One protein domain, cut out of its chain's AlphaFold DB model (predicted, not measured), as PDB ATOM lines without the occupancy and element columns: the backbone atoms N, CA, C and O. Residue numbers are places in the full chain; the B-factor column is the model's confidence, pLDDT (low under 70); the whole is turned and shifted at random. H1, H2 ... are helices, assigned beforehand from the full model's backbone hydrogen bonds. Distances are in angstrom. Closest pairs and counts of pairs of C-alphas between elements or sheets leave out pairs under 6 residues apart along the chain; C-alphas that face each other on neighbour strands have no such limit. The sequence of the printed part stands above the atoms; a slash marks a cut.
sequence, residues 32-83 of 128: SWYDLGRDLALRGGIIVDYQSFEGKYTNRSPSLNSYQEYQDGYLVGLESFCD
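Overview. This is residues 32 to 83 of the 128 residues of the protein "DUF2799 domain-containing protein" of Photobacterium damselae subsp. damselae (UniProt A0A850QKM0). The long helix H3 makes the long axis, H1 packs side by side with it, and the short H2 is set crosswise near the end where H3 begins. The printed part has 52 residues with three named helices, H1, H2, H3 in chain order, and no named strand: all helix. It is compact, radius of gyration of the C-alphas 10.4 A, yet a rod of 33 by 15 by 14 A.

Along the chain. Find C-alpha 33 at (208.192, 207.423, 273.002); from there H1 runs 14.4 A to residue 42. Next comes H2, residues 50 to 56, 9.8 A. H3, residues 64 to 81, runs 25.1 A to C-alpha 81 at (203.548, 196.799, 287.094).

Arrangement. H1 and H3 touch, closest at the C-alphas of Gly 37 and Tyr 74, 4.1 A. They run the same way at a shallow tilt of 29 degrees. H2 and H3 only just touch, with 3 pairs of C-alphas within 8 A, H3 with residues 64 to 67 alone; the closest C-alphas, Tyr 50 and Tyr 67, are 6.8 A apart. Their lines are about perpendicular, 87 degrees. H1 and H2 are apart. Every O i to N i+4 pair is within hydrogen-bond range in H1 and H2; in H3, 13 of 14.

Size, cuts and confidence. The C-alphas farthest apart, Asn 59 and Asp 83, are 33.6 A apart. The printed part has no cut, and both links are short. Mean pLDDT of the printed part is 96.8; no printed residue is under 70.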
ATOM      1  N   SER A  32     203.581 208.040 271.380       95.50
ATOM      2  CA  SER A  32     204.780 208.756 271.831       95.50
ATOM      3  C   SER A  32     205.845 207.795 272.377       95.50
ATOM      4  O   SER A  32     205.536 206.663 272.764       95.50
ATOM      5  N   TRP A  33     207.105 208.230 272.439       97.25
ATOM      6  CA  TRP A  33     208.192 207.423 273.002       97.25
ATOM      7  C   TRP A  33     207.954 207.072 274.468       97.25
ATOM      8  O   TRP A  33     208.082 205.908 274.849       97.25
ATOM      9  N   TYR A  34     207.497 208.050 275.246       97.69
ATOM     10  CA  TYR A  34     207.056 207.860 276.623       97.69
ATOM     11  C   TYR A  34     205.983 206.773 276.741       97.69
ATOM     12  O   TYR A  34     206.113 205.827 277.518       97.69
ATOM     13  N   ASP A  35     204.938 206.849 275.918       97.25
ATOM     14  CA  ASP A  35     203.873 205.851 275.943       97.25
ATOM     15  C   ASP A  35     204.386 204.462 275.561       97.25
ATOM     16  O   ASP A  35     204.018 203.485 276.206       97.25
ATOM     17  N   LEU A  36     205.264 204.353 274.557       96.81
ATOM     18  CA  LEU A  36     205.882 203.079 274.181       96.81
ATOM     19  C   LEU A  36     206.659 202.451 275.343       96.81
ATOM     20  O   LEU A  36     206.569 201.238 275.546       96.81
ATOM     21  N   GLY A  37     207.401 203.259 276.100       97.88
ATOM     22  CA  GLY A  37     208.147 202.811 277.274       97.88
ATOM     23  C   GLY A  37     207.227 202.343 278.392       97.88
ATOM     24  O   GLY A  37     207.371 201.232 278.909       97.88
ATOM     25  N   ARG A  38     206.211 203.150 278.706       98.38
ATOM     26  CA  ARG A  38     205.197 202.825 279.715       98.38
ATOM     27  C   ARG A  38     204.474 201.525 279.389       98.38
ATOM     28  O   ARG A  38     204.328 200.654 280.241       98.38
ATOM     29  N   ASP A  39     204.054 201.370 278.140       97.19
ATOM     30  CA  ASP A  39     203.408 200.163 277.639       97.19
ATOM     31  C   ASP A  39     204.287 198.918 277.715       97.19
ATOM     32  O   ASP A  39     203.773 197.827 277.979       97.19
ATOM     33  N   LEU A  40     205.589 199.065 277.449       97.31
ATOM     34  CA  LEU A  40     206.544 197.973 277.596       97.31
ATOM     35  C   LEU A  40     206.541 197.473 279.044       97.31
ATOM     36  O   LEU A  40     206.379 196.273 279.264       97.31
ATOM     37  N   ALA A  41     206.681 198.379 280.014       97.31
ATOM     38  CA  ALA A  41     206.706 198.029 281.431       97.31
ATOM     39  C   ALA A  41     205.387 197.393 281.894       97.31
ATOM     40  O   ALA A  41     205.404 196.338 282.523       97.31
ATOM     41  N   LEU A  42     204.240 197.968 281.513       97.00
ATOM     42  CA  LEU A  42     202.915 197.449 281.882       97.00
ATOM     43  C   LEU A  42     202.656 196.019 281.384       97.00
ATOM     44  O   LEU A  42     201.865 195.294 281.982       97.00
ATOM     45  N   ARG A  43     203.323 195.600 280.305       95.88
ATOM     46  CA  ARG A  43     203.249 194.231 279.769       95.88
ATOM     47  C   ARG A  43     204.314 193.289 280.343       95.88
ATOM     48  O   ARG A  43     204.434 192.160 279.874       95.88
ATOM     49  N   GLY A  44     205.102 193.735 281.321       95.81
ATOM     50  CA  GLY A  44     206.207 192.965 281.894       95.81
ATOM     51  C   GLY A  44     207.427 192.866 280.977       95.81
ATOM     52  O   GLY A  44     208.220 191.930 281.088       95.81
ATOM     53  N   GLY A  45     207.588 193.799 280.040       96.44
ATOM     54  CA  GLY A  45     208.780 193.888 279.208       96.44
ATOM     55  C   GLY A  45     210.005 194.365 279.988       96.44
ATOM     56  O   GLY A  45     209.886 194.955 281.057       96.44
ATOM     57  N   ILE A  46     211.188 194.111 279.432       95.81
ATOM     58  CA  ILE A  46     212.468 194.608 279.945       95.81
ATOM     59  C   ILE A  46     212.953 195.711 279.016       95.81
ATOM     60  O   ILE A  46     212.872 195.582 277.789       95.81
ATOM     61  N   ILE A  47     213.434 196.803 279.602       95.94
ATOM     62  CA  ILE A  47     214.045 197.877 278.831       95.94
ATOM     63  C   ILE A  47     215.358 197.407 278.198       95.94
ATOM     64  O   ILE A  47     216.127 196.666 278.807       95.94
ATOM     65  N   VAL A  48     215.590 197.826 276.960       95.19
ATOM     66  CA  VAL A  48     216.787 197.483 276.183       95.19
ATOM     67  C   VAL A  48     217.763 198.652 276.186       95.19
ATOM     68  O   VAL A  48     217.358 199.778 276.458       95.19
ATOM     69  N   ASP A  49     219.027 198.389 275.863       97.56
ATOM     70  CA  ASP A  49     220.029 199.433 275.663       97.56
ATOM     71  C   ASP A  49     219.716 200.321 274.441       97.56
ATOM     72  O   ASP A  49     218.860 200.004 273.607       97.56
ATOM     73  N   TYR A  50     220.438 201.438 274.326       97.56
ATOM     74  CA  TYR A  50     220.226 202.425 273.268       97.56
ATOM     75  C   TYR A  50     220.416 201.852 271.853       97.56
ATOM     76  O   TYR A  50     219.593 202.113 270.980       97.56
ATOM     77  N   GLN A  51     221.437 201.021 271.625       97.69
ATOM     78  CA  GLN A  51     221.711 200.444 270.305       97.69
ATOM     79  C   GLN A  51     220.581 199.497 269.877       97.69
ATOM     80  O   GLN A  51     220.110 199.539 268.738       97.69
ATOM     81  N   SER A  52     220.103 198.669 270.806       97.75
ATOM     82  CA  SER A  52     218.947 197.794 270.594       97.75
ATOM     83  C   SER A  52     217.657 198.590 270.354       97.75
ATOM     84  O   SER A  52     216.839 198.215 269.509       97.75
ATOM     85  N   PHE A  53     217.465 199.701 271.072       97.44
ATOM     86  CA  PHE A  53     216.344 200.622 270.871       97.44
ATOM     87  C   PHE A  53     216.373 201.255 269.472       97.44
ATOM     88  O   PHE A  53     215.361 201.217 268.769       97.44
ATOM     89  N   GLU A  54     217.529 201.762 269.035       96.94
ATOM     90  CA  GLU A  54     217.700 202.332 267.697       96.94
ATOM     91  C   GLU A  54     217.412 201.300 266.605       96.94
ATOM     92  O   GLU A  54     216.654 201.575 265.674       96.94
ATOM     93  N   GLY A  55     217.944 200.083 266.757       96.88
ATOM     94  CA  GLY A  55     217.705 198.983 265.822       96.88
ATOM     95  C   GLY A  55     216.235 198.557 265.747       96.88
ATOM     96  O   GLY A  55     215.746 198.201 264.674       96.88
ATOM     97  N   LYS A  56     215.501 198.630 266.864       95.75
ATOM     98  CA  LYS A  56     214.075 198.278 266.923       95.75
ATOM     99  C   LYS A  56     213.173 199.321 266.261       95.75
ATOM    100  O   LYS A  56     212.152 198.947 265.686       95.75
ATOM    101  N   TYR A  57     213.516 200.604 266.359       94.88
ATOM    102  CA  TYR A  57     212.651 201.708 265.929       94.88
ATOM    103  C   TYR A  57     213.237 202.538 264.779       94.88
ATOM    104  O   TYR A  57     212.944 203.726 264.664       94.88
ATOM    105  N   THR A  58     214.023 201.918 263.896       93.81
ATOM    106  CA  THR A  58     214.690 202.575 262.751       93.81
ATOM    107  C   THR A  58     213.757 203.423 261.879       93.81
ATOM    108  O   THR A  58     214.161 204.466 261.371       93.81
ATOM    109  N   ASN A  59     212.488 203.031 261.748       92.25
ATOM    110  CA  ASN A  59     211.472 203.735 260.964       92.25
ATOM    111  C   ASN A  59     210.917 205.014 261.618       92.25
ATOM    112  O   ASN A  59     210.089 205.687 261.011       92.25
ATOM    113  N   ARG A  60     211.328 205.332 262.849       92.31
ATOM    114  CA  ARG A  60     210.851 206.490 263.622       92.31
ATOM    115  C   ARG A  60     211.952 207.516 263.912       92.31
ATOM    116  O   ARG A  60     211.732 208.410 264.720       92.31
ATOM    117  N   SER A  61     213.118 207.380 263.271       92.38
ATOM    118  CA  SER A  61     214.283 208.258 263.467       92.38
ATOM    119  C   SER A  61     214.648 208.425 264.954       92.38
ATOM    120  O   SER A  61     214.549 209.529 265.496       92.38
ATOM    121  N   PRO A  62     215.027 207.328 265.636       95.06
ATOM    122  CA  PRO A  62     215.341 207.354 267.055       95.06
ATOM    123  C   PRO A  62     216.563 208.240 267.320       95.06
ATOM    124  O   PRO A  62     217.443 208.417 266.482       95.06
ATOM    125  N   SER A  63     216.583 208.821 268.509       96.69
ATOM    126  CA  SER A  63     217.622 209.705 269.030       96.69
ATOM    127  C   SER A  63     217.801 209.489 270.532       96.69
ATOM    128  O   SER A  63     216.933 208.908 271.196       96.69
ATOM    129  N   LEU A  64     218.877 210.032 271.103       97.38
ATOM    130  CA  LEU A  64     219.101 209.999 272.551       97.38
ATOM    131  C   LEU A  64     217.930 210.608 273.341       97.38
ATOM    132  O   LEU A  64     217.503 210.013 274.325       97.38
ATOM    133  N   ASN A  65     217.346 211.719 272.872       97.94
ATOM    134  CA  ASN A  65     216.169 212.318 273.513       97.94
ATOM    135  C   ASN A  65     214.964 211.370 273.503       97.94
ATOM    136  O   ASN A  65     214.327 211.173 274.531       97.94
ATOM    137  N   SER A  66     214.669 210.735 272.363       97.44
ATOM    138  CA  SER A  66     213.557 209.776 272.291       97.44
ATOM    139  C   SER A  66     213.773 208.546 273.173       97.44
ATOM    140  O   SER A  66     212.820 207.997 273.721       97.44
ATOM    141  N   TYR A  67     215.026 208.113 273.325       98.25
ATOM    142  CA  TYR A  67     215.355 207.016 274.221       98.25
ATOM    143  C   TYR A  67     215.157 207.424 275.679       98.25
ATOM    144  O   TYR A  67     214.589 206.650 276.441       98.25
ATOM    145  N   GLN A  68     215.533 208.648 276.049       98.44
ATOM    146  CA  GLN A  68     215.270 209.174 277.384       98.44
ATOM    147  C   GLN A  68     213.763 209.243 277.681       98.44
ATOM    148  O   GLN A  68     213.328 208.712 278.695       98.44
ATOM    149  N   GLU A  69     212.946 209.766 276.762       98.38
ATOM    150  CA  GLU A  69     211.479 209.761 276.910       98.38
ATOM    151  C   GLU A  69     210.923 208.338 277.082       98.38
ATOM    152  O   GLU A  69     210.056 208.089 277.920       98.38
ATOM    153  N   TYR A  70     211.440 207.386 276.306       98.31
ATOM    154  CA  TYR A  70     211.093 205.971 276.412       98.31
ATOM    155  C   TYR A  70     211.489 205.367 277.768       98.31
ATOM    156  O   TYR A  70     210.714 204.609 278.354       98.31
ATOM    157  N   GLN A  71     212.663 205.716 278.297       98.31
ATOM    158  CA  GLN A  71     213.104 205.307 279.631       98.31
ATOM    159  C   GLN A  71     212.203 205.894 280.722       98.31
ATOM    160  O   GLN A  71     211.761 205.153 281.600       98.31
ATOM    161  N   ASP A  72     211.871 207.181 280.635       98.31
ATOM    162  CA  ASP A  72     211.013 207.863 281.605       98.31
ATOM    163  C   ASP A  72     209.625 207.215 281.662       98.31
ATOM    164  O   ASP A  72     209.119 206.876 282.734       98.31
ATOM    165  N   GLY A  73     209.034 206.942 280.496       98.31
ATOM    166  CA  GLY A  73     207.765 206.229 280.412       98.31
ATOM    167  C   GLY A  73     207.835 204.823 280.999       98.31
ATOM    168  O   GLY A  73     206.932 204.410 281.730       98.31
ATOM    169  N   TYR A  74     208.916 204.089 280.718       98.25
ATOM    170  CA  TYR A  74     209.140 202.754 281.269       98.25
ATOM    171  C   TYR A  74     209.199 202.763 282.800       98.25
ATOM    172  O   TYR A  74     208.554 201.923 283.428       98.25
ATOM    173  N   LEU A  75     209.888 203.734 283.407       97.19
ATOM    174  CA  LEU A  75     209.946 203.877 284.863       97.19
ATOM    175  C   LEU A  75     208.555 204.104 285.470       97.19
ATOM    176  O   LEU A  75     208.191 203.415 286.422       97.19
ATOM    177  N   VAL A  76     207.736 204.975 284.871       97.88
ATOM    178  CA  VAL A  76     206.349 205.192 285.321       97.88
ATOM    179  C   VAL A  76     205.498 203.928 285.174       97.88
ATOM    180  O   VAL A  76     204.697 203.591 286.045       97.88
ATOM    181  N   GLY A  77     205.661 203.188 284.076       97.62
ATOM    182  CA  GLY A  77     204.958 201.921 283.895       97.62
ATOM    183  C   GLY A  77     205.369 200.862 284.925       97.62
ATOM    184  O   GLY A  77     204.515 200.088 285.368       97.62
ATOM    185  N   LEU A  78     206.638 200.850 285.356       97.38
ATOM    186  CA  LEU A  78     207.118 199.932 286.390       97.38
ATOM    187  C   LEU A  78     206.460 200.181 287.742       97.38
ATOM    188  O   LEU A  78     206.144 199.208 288.418       97.38
ATOM    189  N   GLU A  79     206.176 201.427 288.122       96.00
ATOM    190  CA  GLU A  79     205.452 201.710 289.372       96.00
ATOM    191  C   GLU A  79     204.098 200.986 289.426       96.00
ATOM    192  O   GLU A  79     203.702 200.462 290.465       96.00
ATOM    193  N   SER A  80     203.410 200.899 288.283       95.50
ATOM    194  CA  SER A  80     202.123 200.207 288.162       95.50
ATOM    195  C   SER A  80     202.242 198.693 287.996       95.50
ATOM    196  O   SER A  80     201.345 197.971 288.441       95.50
ATOM    197  N   PHE A  81     203.287 198.222 287.308       97.12
ATOM    198  CA  PHE A  81     203.548 196.799 287.094       97.12
ATOM    199  C   PHE A  81     204.053 196.130 288.375       97.12
ATOM    200  O   PHE A  81     203.620 195.032 288.695       97.12
ATOM    201  N   CYS A  82     204.912 196.799 289.141       97.12
ATOM    202  CA  CYS A  82     205.537 196.284 290.359       97.12
ATOM    203  C   CYS A  82     204.657 196.423 291.612       97.12
ATOM    204  O   CYS A  82     205.156 196.373 292.736       97.12
ATOM    205  N   ASP A  83     203.345 196.582 291.434       96.81
ATOM    206  CA  ASP A  83     202.356 196.548 292.508       96.81
ATOM    207  C   ASP A  83     202.116 195.087 292.959       96.81
ATOM    208  O   ASP A  83     201.635 194.272 292.160       96.81
TER     209      ASP A  83